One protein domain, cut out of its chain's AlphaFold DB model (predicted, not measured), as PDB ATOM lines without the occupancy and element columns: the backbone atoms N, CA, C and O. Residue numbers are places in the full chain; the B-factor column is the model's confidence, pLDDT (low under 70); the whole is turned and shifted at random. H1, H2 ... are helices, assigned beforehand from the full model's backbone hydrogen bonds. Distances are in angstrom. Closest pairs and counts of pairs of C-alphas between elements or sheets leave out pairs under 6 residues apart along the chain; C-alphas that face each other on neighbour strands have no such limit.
ATOM      1  N   ARG A 877      53.180  17.985  38.290       88.69
ATOM      2  CA  ARG A 877      53.421  17.938  39.731       88.69
ATOM      3  C   ARG A 877      54.491  18.926  40.195       88.69
ATOM      4  O   ARG A 877      54.274  19.598  41.199       88.69
ATOM      5  N   GLU A 878      55.624  19.027  39.508       90.81
ATOM      6  CA  GLU A 878      56.682  19.984  39.862       90.81
ATOM      7  C   GLU A 878      56.198  21.427  39.709       90.81
ATOM      8  O   GLU A 878      56.406  22.216  40.630       90.81
ATOM      9  N   ARG A 879      55.443  21.734  38.645       91.75
ATOM     10  CA  ARG A 879      54.802  23.045  38.458       91.75
ATOM     11  C   ARG A 879      53.764  23.346  39.543       91.75
ATOM     12  O   ARG A 879      53.712  24.449  40.082       91.75
ATOM     13  N   LEU A 880      52.968  22.354  39.947       90.75
ATOM     14  CA  LEU A 880      52.046  22.494  41.078       90.75
ATOM     15  C   LEU A 880      52.794  22.714  42.408       90.75
ATOM     16  O   LEU A 880      52.344  23.484  43.256       90.75
ATOM     17  N   GLU A 881      53.947  22.072  42.607       90.62
ATOM     18  CA  GLU A 881      54.798  22.260  43.786       90.62
ATOM     19  C   GLU A 881      55.617  23.575  43.737       90.62
ATOM     20  O   GLU A 881      55.938  24.113  44.800       90.62
ATOM     21  N   SER A 882      55.914  24.145  42.559       90.56
ATOM     22  CA  SER A 882      56.587  25.446  42.392       90.56
ATOM     23  C   SER A 882      55.616  26.615  42.622       90.56
ATOM     24  O   SER A 882      55.826  27.416  43.540       90.56
ATOM     25  N   LEU A 883      54.470  26.636  41.931       89.19
ATOM     26  CA  LEU A 883      53.364  27.574  42.185       89.19
ATOM     27  C   LEU A 883      52.829  27.444  43.627       89.19
ATOM     28  O   LEU A 883      52.451  28.432  44.272       89.19
ATOM     29  N   GLY A 884      52.846  26.225  44.174       88.69
ATOM     30  CA  GLY A 884      52.491  25.920  45.561       88.69
ATOM     31  C   GLY A 884      53.408  26.571  46.604       88.69
ATOM     32  O   GLY A 884      52.938  26.877  47.702       88.69
ATOM     33  N   LYS A 885      54.682  26.839  46.277       89.06
ATOM     34  CA  LYS A 885      55.608  27.610  47.131       89.06
ATOM     35  C   LYS A 885      55.279  29.099  47.070       89.06
ATOM     36  O   LYS A 885      54.918  29.662  48.099       89.06
ATOM     37  N   ILE A 886      55.230  29.683  45.868       83.81
ATOM     38  CA  ILE A 886      54.921  31.111  45.626       83.81
ATOM     39  C   ILE A 886      53.652  31.549  46.381       83.81
ATOM     40  O   ILE A 886      53.648  32.515  47.145       83.81
ATOM     41  N   THR A 887      52.569  30.785  46.231       82.88
ATOM     42  CA  THR A 887      51.296  31.037  46.932       82.88
ATOM     43  C   THR A 887      51.371  30.816  48.450       82.88
ATOM     44  O   THR A 887      50.659  31.481  49.202       82.88
ATOM     45  N   SER A 888      52.228  29.910  48.935       82.25
ATOM     46  CA  SER A 888      52.441  29.660  50.370       82.25
ATOM     47  C   SER A 888      53.247  30.757  51.057       82.25
ATOM     48  O   SER A 888      52.933  31.117  52.195       82.25
ATOM     49  N   ASP A 889      54.247  31.298  50.370       80.19
ATOM     50  CA  ASP A 889      55.084  32.384  50.868       80.19
ATOM     51  C   ASP A 889      54.280  33.690  50.903       80.19
ATOM     52  O   ASP A 889      54.275  34.387  51.918       80.19
ATOM     53  N   TRP A 890      53.450  33.951  49.886       79.12
ATOM     54  CA  TRP A 890      52.487  35.056  49.927       79.12
ATOM     55  C   TRP A 890      51.504  34.948  51.103       79.12
ATOM     56  O   TRP A 890      51.335  35.910  51.860       79.12
ATOM     57  N   LEU A 891      50.904  33.766  51.310       74.56
ATOM     58  CA  LEU A 891      49.965  33.506  52.413       74.56
ATOM     59  C   LEU A 891      50.583  33.701  53.809       74.56
ATOM     60  O   LEU A 891      49.836  33.895  54.766       74.56
ATOM     61  N   THR A 892      51.910  33.633  53.949       74.81
ATOM     62  CA  THR A 892      52.599  33.785  55.244       74.81
ATOM     63  C   THR A 892      53.252  35.155  55.439       74.81
ATOM     64  O   THR A 892      53.270  35.651  56.564       74.81
ATOM     65  N   GLN A 893      53.754  35.793  54.377       74.50
ATOM     66  CA  GLN A 893      54.535  37.036  54.461       74.50
ATOM     67  C   GLN A 893      53.752  38.314  54.109       74.50
ATOM     68  O   GLN A 893      54.107  39.405  54.584       74.50
ATOM     69  N   ILE A 894      52.740  38.191  53.241       61.75
ATOM     70  CA  ILE A 894      52.131  39.309  52.499       61.75
ATOM     71  C   ILE A 894      50.613  39.394  52.725       61.75
ATOM     72  O   ILE A 894      50.086  40.496  52.857       61.75
ATOM     73  N   ALA A 895      49.903  38.269  52.858       61.12
ATOM     74  CA  ALA A 895      48.443  38.246  53.046       61.12
ATOM     75  C   ALA A 895      47.936  38.986  54.307       61.12
ATOM     76  O   ALA A 895      46.772  39.363  54.368       61.12
ATOM     77  N   SER A 896      48.800  39.230  55.299       57.72
ATOM     78  CA  SER A 896      48.513  40.047  56.492       57.72
ATOM     79  C   SER A 896      48.738  41.556  56.302       57.72
ATOM     80  O   SER A 896      48.517  42.322  57.236       57.72
ATOM     81  N   LYS A 897      49.210  41.981  55.123       58.09
ATOM     82  CA  LYS A 897      49.592  43.368  54.789       58.09
ATOM     83  C   LYS A 897      48.870  43.925  53.557       58.09
ATOM     84  O   LYS A 897      48.955  45.121  53.302       58.09
ATOM     85  N   VAL A 898      48.210  43.079  52.762       52.78
ATOM     86  CA  VAL A 898      47.540  43.494  51.521       52.78
ATOM     87  C   VAL A 898      46.136  44.012  51.808       52.78
ATOM     88  O   VAL A 898      45.285  43.288  52.313       52.78
ATOM     89  N   THR A 899      45.902  45.257  51.402       48.41
ATOM     90  CA  THR A 899      44.600  45.939  51.407       48.41
ATOM     91  C   THR A 899      44.061  46.203  49.992       48.41
ATOM     92  O   THR A 899      43.014  46.824  49.851       48.41
ATOM     93  N   SER A 900      44.764  45.763  48.935       46.81
ATOM     94  CA  SER A 900      44.429  46.078  47.535       46.81
ATOM     95  C   SER A 900      43.384  45.116  46.934       46.81
ATOM     96  O   SER A 900      43.708  43.932  46.747       46.81
ATOM     97  N   PRO A 901      42.180  45.598  46.545       51.50
ATOM     98  CA  PRO A 901      41.101  44.748  46.030       51.50
ATOM     99  C   PRO A 901      41.417  44.039  44.705       51.50
ATOM    100  O   PRO A 901      40.898  42.957  44.450       51.50
ATOM    101  N   GLU A 902      42.280  44.608  43.857       52.38
ATOM    102  CA  GLU A 902      42.632  44.027  42.547       52.38
ATOM    103  C   GLU A 902      43.279  42.648  42.674       52.38
ATOM    104  O   GLU A 902      42.986  41.737  41.897       52.38
ATOM    105  N   SER A 903      44.124  42.479  43.693       52.12
ATOM    106  CA  SER A 903      44.766  41.196  43.981       52.12
ATOM    107  C   SER A 903      43.738  40.110  44.328       52.12
ATOM    108  O   SER A 903      43.930  38.946  43.986       52.12
ATOM    109  N   GLU A 904      42.607  40.496  44.924       56.81
ATOM    110  CA  GLU A 904      41.524  39.600  45.327       56.81
ATOM    111  C   GLU A 904      40.557  39.230  44.189       56.81
ATOM    112  O   GLU A 904      39.646  38.425  44.408       56.81
ATOM    113  N   LEU A 905      40.714  39.813  42.991       64.38
ATOM    114  CA  LEU A 905      39.893  39.482  41.821       64.38
ATOM    115  C   LEU A 905      40.314  38.161  41.161       64.38
ATOM    116  O   LEU A 905      39.457  37.451  40.628       64.38
ATOM    117  N   ARG A 906      41.611  37.823  41.226       66.56
ATOM    118  CA  ARG A 906      42.169  36.539  40.765       66.56
ATOM    119  C   ARG A 906      41.844  35.420  41.758       66.56
ATOM    120  O   ARG A 906      41.605  35.666  42.941       66.56
ATOM    121  N   SER A 907      41.871  34.175  41.298       76.50
ATOM    122  CA  SER A 907      41.736  33.007  42.170       76.50
ATOM    123  C   SER A 907      42.996  32.726  42.981       76.50
ATOM    124  O   SER A 907      42.882  32.425  44.167       76.50
ATOM    125  N   LEU A 908      44.178  32.912  42.390       84.94
ATOM    126  CA  LEU A 908      45.486  32.848  43.037       84.94
ATOM    127  C   LEU A 908      46.220  34.196  42.799       84.94
ATOM    128  O   LEU A 908      46.861  34.377  41.759       84.94
ATOM    129  N   PRO A 909      46.132  35.160  43.745       75.94
ATOM    130  CA  PRO A 909      46.511  36.570  43.565       75.94
ATOM    131  C   PRO A 909      47.879  36.854  42.934       75.94
ATOM    132  O   PRO A 909      48.007  37.803  42.166       75.94
ATOM    133  N   MET A 910      48.898  36.054  43.267       83.31
ATOM    134  CA  MET A 910      50.296  36.279  42.862       83.31
ATOM    135  C   MET A 910      50.731  35.529  41.605       83.31
ATOM    136  O   MET A 910      51.859  35.712  41.157       83.31
ATOM    137  N   LEU A 911      49.887  34.657  41.057       85.56
ATOM    138  CA  LEU A 911      50.245  33.913  39.854       85.56
ATOM    139  C   LEU A 911      49.963  34.753  38.599       85.56
ATOM    140  O   LEU A 911      49.109  35.650  38.625       85.56
ATOM    141  N   SER A 912      50.653  34.455  37.492       87.62
ATOM    142  CA  SER A 912      50.305  35.003  36.172       87.62
ATOM    143  C   SER A 912      48.863  34.627  35.800       87.62
ATOM    144  O   SER A 912      48.235  33.788  36.458       87.62
ATOM    145  N   LYS A 913      48.280  35.250  34.773       87.19
ATOM    146  CA  LYS A 913      46.917  34.893  34.342       87.19
ATOM    147  C   LYS A 913      46.898  33.457  33.794       87.19
ATOM    148  O   LYS A 913      45.956  32.707  34.028       87.19
ATOM    149  N   GLU A 914      47.992  33.067  33.164       88.69
ATOM    150  CA  GLU A 914      48.258  31.793  32.512       88.69
ATOM    151  C   GLU A 914      48.473  30.685  33.557       88.69
ATOM    152  O   GLU A 914      47.892  29.607  33.447       88.69
ATOM    153  N   ASP A 915      49.230  30.969  34.622       90.31
ATOM    154  CA  ASP A 915      49.397  30.076  35.775       90.31
ATOM    155  C   ASP A 915      48.119  29.959  36.616       90.31
ATOM    156  O   ASP A 915      47.860  28.886  37.149       90.31
ATOM    157  N   ASN A 916      47.301  31.018  36.723       89.19
ATOM    158  CA  ASN A 916      45.969  30.935  37.340       89.19
ATOM    159  C   ASN A 916      45.081  29.944  36.568       89.19
ATOM    160  O   ASN A 916      44.575  28.996  37.161       89.19
ATOM    161  N   ILE A 917      44.945  30.130  35.248       90.19
ATOM    162  CA  ILE A 917      44.138  29.258  34.375       90.19
ATOM    163  C   ILE A 917      44.647  27.811  34.431       90.19
ATOM    164  O   ILE A 917      43.858  26.879  34.573       90.19
ATOM    165  N   TRP A 918      45.968  27.612  34.373       93.94
ATOM    166  CA  TRP A 918      46.571  26.282  34.472       93.94
ATOM    167  C   TRP A 918      46.330  25.632  35.845       93.94
ATOM    168  O   TRP A 918      45.960  24.461  35.913       93.94
ATOM    169  N   ALA A 919      46.481  26.385  36.939       92.88
ATOM    170  CA  ALA A 919      46.257  25.894  38.296       92.88
ATOM    171  C   ALA A 919      44.782  25.567  38.577       92.88
ATOM    172  O   ALA A 919      44.497  24.654  39.355       92.88
ATOM    173  N   GLU A 920      43.839  26.295  37.974       92.50
ATOM    174  CA  GLU A 920      42.411  25.967  38.024       92.50
ATOM    175  C   GLU A 920      42.101  24.704  37.219       92.50
ATOM    176  O   GLU A 920      41.445  23.812  37.749       92.50
ATOM    177  N   ALA A 921      42.626  24.576  35.998       93.25
ATOM    178  CA  ALA A 921      42.424  23.392  35.164       93.25
ATOM    179  C   ALA A 921      43.007  22.113  35.798       93.25
ATOM    180  O   ALA A 921      42.334  21.086  35.843       93.25
ATOM    181  N   GLU A 922      44.226  22.171  36.346       95.31
ATOM    182  CA  GLU A 922      44.849  21.035  37.041       95.31
ATOM    183  C   GLU A 922      44.120  20.688  38.349       95.31
ATOM    184  O   GLU A 922      43.959  19.513  38.679       95.31
ATOM    185  N   GLY A 923      43.631  21.688  39.086       93.75
ATOM    186  CA  GLY A 923      42.843  21.447  40.293       93.75
ATOM    187  C   GLY A 923      41.450  20.882  40.003       93.75
ATOM    188  O   GLY A 923      41.004  19.997  40.728       93.75
ATOM    189  N   GLN A 924      40.798  21.321  38.920       94.38
ATOM    190  CA  GLN A 924      39.562  20.715  38.417       94.38
ATOM    191  C   GLN A 924      39.808  19.253  38.030       94.38
ATOM    192  O   GLN A 924      39.128  18.377  38.545       94.38
ATOM    193  N   ARG A 925      40.857  18.969  37.246       95.00
ATOM    194  CA  ARG A 925      41.241  17.604  36.845       95.00
ATOM    195  C   ARG A 925      41.456  16.667  38.044       95.00
ATOM    196  O   ARG A 925      41.124  15.489  37.969       95.00
ATOM    197  N   GLN A 926      42.005  17.172  39.150       94.75
ATOM    198  CA  GLN A 926      42.165  16.403  40.392       94.75
ATOM    199  C   GLN A 926      40.846  16.196  41.160       94.75
ATOM    200  O   GLN A 926      40.687  15.169  41.817       94.75
ATOM    201  N   ILE A 927      39.893  17.129  41.071       93.12
ATOM    202  CA  ILE A 927      38.525  16.950  41.587       93.12
ATOM    203  C   ILE A 927      37.754  15.937  40.727       93.12
ATOM    204  O   ILE A 927      37.064  15.081  41.272       93.12
ATOM    205  N   ASP A 928      37.917  15.980  39.406       92.50
ATOM    206  CA  ASP A 928      37.271  15.049  38.477       92.50
ATOM    207  C   ASP A 928      37.787  13.612  38.681       92.50
ATOM    208  O   ASP A 928      36.996  12.673  38.698       92.50
ATOM    209  N   LEU A 929      39.095  13.435  38.933       92.62
ATOM    210  CA  LEU A 929      39.667  12.144  39.346       92.62
ATOM    211  C   LEU A 929      39.127  11.661  40.698       92.62
ATOM    212  O   LEU A 929      38.807  10.482  40.832       92.62
ATOM    213  N   TYR A 930      38.976  12.551  41.683       93.06
ATOM    214  CA  TYR A 930      38.375  12.210  42.979       93.06
ATOM    215  C   TYR A 930      36.909  11.744  42.859       93.06
ATOM    216  O   TYR A 930      36.437  10.997  43.709       93.06
ATOM    217  N   PHE A 931      36.200  12.143  41.796       91.38
ATOM    218  CA  PHE A 931      34.845  11.672  41.482       91.38
ATOM    219  C   PHE A 931      34.787  10.482  40.507       91.38
ATOM    220  O   PHE A 931      33.688  10.053  40.155       91.38
ATOM    221  N   SER A 932      35.927   9.941  40.067       91.56
ATOM    222  CA  SER A 932      35.963   8.683  39.307       91.56
ATOM    223  C   SER A 932      35.729   7.471  40.221       91.56
ATOM    224  O   SER A 932      35.890   7.568  41.436       91.56
ATOM    225  N   GLU A 933      35.348   6.324  39.652       84.50
ATOM    226  CA  GLU A 933      34.997   5.117  40.427       84.50
ATOM    227  C   GLU A 933      36.175   4.565  41.260       84.50
ATOM    228  O   GLU A 933      35.958   4.020  42.340       84.50
ATOM    229  N   ASP A 934      37.414   4.787  40.804       86.44
ATOM    230  CA  ASP A 934      38.663   4.443  41.504       86.44
ATOM    231  C   ASP A 934      39.195   5.579  42.417       86.44
ATOM    232  O   ASP A 934      40.296   5.476  42.966       86.44
ATOM    233  N   GLY A 935      38.461   6.689  42.559       82.56
ATOM    234  CA  GLY A 935      38.937   7.932  43.178       82.56
ATOM    235  C   GLY A 935      39.284   7.822  44.670       82.56
ATOM    236  O   GLY A 935      38.525   7.279  45.475       82.56
ATOM    237  N   THR A 936      40.425   8.397  45.074       89.69
ATOM    238  CA  THR A 936      40.921   8.345  46.460       89.69
ATOM    239  C   THR A 936      41.235   9.723  47.060       89.69
ATOM    240  O   THR A 936      41.546  10.692  46.368       89.69
ATOM    241  N   ASP A 937      41.301   9.793  48.396       88.62
ATOM    242  CA  ASP A 937      41.835  10.936  49.169       88.62
ATOM    243  C   ASP A 937      43.281  11.354  48.781       88.62
ATOM    244  O   ASP A 937      43.780  12.398  49.235       88.62
ATOM    245  N   GLY A 938      43.983  10.530  47.993       89.56
ATOM    246  CA  GLY A 938      45.319  10.794  47.462       89.56
ATOM    247  C   GLY A 938      45.334  11.644  46.187       89.56
ATOM    248  O   GLY A 938      46.275  12.421  46.012       89.56
ATOM    249  N   ASP A 939      44.305  11.541  45.343       91.94
ATOM    250  CA  ASP A 939      44.278  12.132  43.996       91.94
ATOM    251  C   ASP A 939      44.116  13.655  44.021       91.94
ATOM    252  O   ASP A 939      44.741  14.377  43.239       91.94
ATOM    253  N   LEU A 940      43.356  14.166  44.995       93.88
ATOM    254  CA  LEU A 940      43.250  15.599  45.243       93.88
ATOM    255  C   LEU A 940      44.478  16.110  46.011       93.88
ATOM    256  O   LEU A 940      44.521  16.106  47.247       93.88
ATOM    257  N   GLY A 941      45.482  16.576  45.274       93.00
ATOM    258  CA  GLY A 941      46.800  16.949  45.771       93.00
ATOM    259  C   GLY A 941      46.767  17.987  46.908       93.00
ATOM    260  O   GLY A 941      46.046  18.984  46.819       93.00
ATOM    261  N   PRO A 942      47.587  17.848  47.974       92.50
ATOM    262  CA  PRO A 942      47.533  18.742  49.137       92.50
ATOM    263  C   PRO A 942      47.729  20.240  48.850       92.50
ATOM    264  O   PRO A 942      47.302  21.066  49.658       92.50
ATOM    265  N   THR A 943      48.359  20.597  47.725       92.88
ATOM    266  CA  THR A 943      48.450  21.985  47.241       92.88
ATOM    267  C   THR A 943      47.083  22.505  46.798       92.88
ATOM    268  O   THR A 943      46.651  23.537  47.305       92.88
ATOM    269  N   VAL A 944      46.363  21.761  45.949       94.19
ATOM    270  CA  VAL A 944      44.997  22.095  45.506       94.19
ATOM    271  C   VAL A 944      44.059  22.168  46.709       94.19
ATOM    272  O   VAL A 944      43.356  23.161  46.867       94.19
ATOM    273  N   ARG A 945      44.142  21.212  47.649       93.88
ATOM    274  CA  ARG A 945      43.372  21.260  48.910       93.88
ATOM    275  C   ARG A 945      43.646  22.540  49.702       93.88
ATOM    276  O   ARG A 945      42.711  23.243  50.077       93.88
ATOM    277  N   LYS A 946      44.923  22.904  49.888       90.69
ATOM    278  CA  LYS A 946      45.309  24.173  50.528       90.69
ATOM    279  C   LYS A 946      44.774  25.387  49.760       90.69
ATOM    280  O   LYS A 946      44.353  26.349  50.394       90.69
ATOM    281  N   TRP A 947      44.770  25.371  48.430       92.06
ATOM    282  CA  TRP A 947      44.274  26.482  47.619       92.06
ATOM    283  C   TRP A 947      42.755  26.645  47.700       92.06
ATOM    284  O   TRP A 947      42.289  27.744  48.000       92.06
ATOM    285  N   CYS A 948      41.994  25.555  47.556       90.50
ATOM    286  CA  CYS A 948      40.549  25.507  47.791       90.50
ATOM    287  C   CYS A 948      40.183  26.051  49.181       90.50
ATOM    288  O   CYS A 948      39.217  26.798  49.326       90.50
ATOM    289  N   PHE A 949      40.987  25.726  50.191       87.69
ATOM    290  CA  PHE A 949      40.827  26.149  51.580       87.69
ATOM    291  C   PHE A 949      41.226  27.620  51.843       87.69
ATOM    292  O   PHE A 949      40.560  28.323  52.607       87.69
ATOM    293  N   SER A 950      42.319  28.107  51.243       84.44
ATOM    294  CA  SER A 950      42.882  29.437  51.530       84.44
ATOM    295  C   SER A 950      42.295  30.558  50.674       84.44
ATOM    296  O   SER A 950      42.051  31.644  51.206       84.44
ATOM    297  N   PHE A 951      42.048  30.315  49.384       86.12
ATOM    298  CA  PHE A 951      41.626  31.344  48.432       86.12
ATOM    299  C   PHE A 951      40.125  31.255  48.118       86.12
ATOM    300  O   PHE A 951      39.618  30.168  47.834       86.12
ATOM    301  N   PRO A 952      39.375  32.372  48.164       82.06
ATOM    302  CA  PRO A 952      37.918  32.322  48.067       82.06
ATOM    303  C   PRO A 952      37.424  31.906  46.678       82.06
ATOM    304  O   PRO A 952      36.557  31.045  46.576       82.06
ATOM    305  N   ARG A 953      37.989  32.481  45.610       83.31
ATOM    306  CA  ARG A 953      37.517  32.268  44.230       83.31
ATOM    307  C   ARG A 953      37.963  30.926  43.639       83.31
ATOM    308  O   ARG A 953      37.181  30.303  42.929       83.31
ATOM    309  N   TYR A 954      39.171  30.463  43.974       88.25
ATOM    310  CA  TYR A 954      39.739  29.212  43.458       88.25
ATOM    311  C   TYR A 954      38.820  28.011  43.740       88.25
ATOM    312  O   TYR A 954      38.544  27.705  44.907       88.25
TER     313      TYR A 954
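This is residues 877 to 954 of the 1132 residues of an uncharacterized protein of Galerina marginata (strain CBS 339.88) (UniProt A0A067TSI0). Two long helices, H1 and H3, stand steeply to each other and come near each other at Leu 880 and Ala 919, and the shorter helix H4 is set close to both, so that the centres of the three make a triangle. The contacts among them are few; the tiny helix H2 lies apart in the stretch between H1 and H3, toward one end of a rod, and the long link between H3 and H4 makes the other end. The printed part has 78 residues with four named helices, H1, H2, H3 and H4 in that order, and no named strand, and its class is all helix. The whole is compact, with a radius of gyration of the C-alphas of 13.1 A, and the C-alphas span 43 by 20 by 19 A.

H1, residues 877 to 893, comes first. H2, residues 901 to 905, is apart from H1. H3, residues 913 to 930, is apart from H2 but close to H1, not clearly touching it: the closest C-alphas, those of Leu 880 and Ala 919, are 7.3 A apart. The lines of H1 and H3 stand at a steep tilt of 67 degrees, opposite ways. H4, residues 942 to 950, only just touches H1, with 3 pairs of C-alphas within 8 A, and H1 touches it with residues 880 to 884 alone. Their closest C-alphas, those of Gly 884 and Thr 943, are 5.9 A apart. H1 and H4 run the same way at a tilt of 36 degrees, only just steep. H4 is close to H3 but not clearly touching it; their closest C-alphas, those of Gly 923 and Val 944, are 5.7 A apart. H3 and H4 run opposite ways at a steep tilt of 69.5 degrees, only just short of about perpendicular. H2 and H4 are apart. In H1, H2, H3 and H4, every pair of O i and N i+4 is within hydrogen-bond range.

H1 begins at C-alpha 877, at (53.421, 17.938, 39.731), and is 24.1 A long from first to last C-alpha. H2 has five residues, from Pro 901 to Leu 905. H3, the longest helix with 18 residues, begins at C-alpha 913, at (46.917, 34.893, 34.342), and measures 25.7 A. H4 measures 11.9 A and ends at C-alpha 950, at (42.882, 29.437, 51.530).

The two C-alphas farthest apart, those of Lys 897 and Glu 933, are 43.4 A apart. The printed part has no cut. The links from H1 to H2 and from H2 to H3 are short, with 7 residues each, and the link from H3 to H4 is long, with 11. The mean pLDDT of the printed part is 83.0; residues 894 to 906, of which 901 to 905 belong to H2, are under 70.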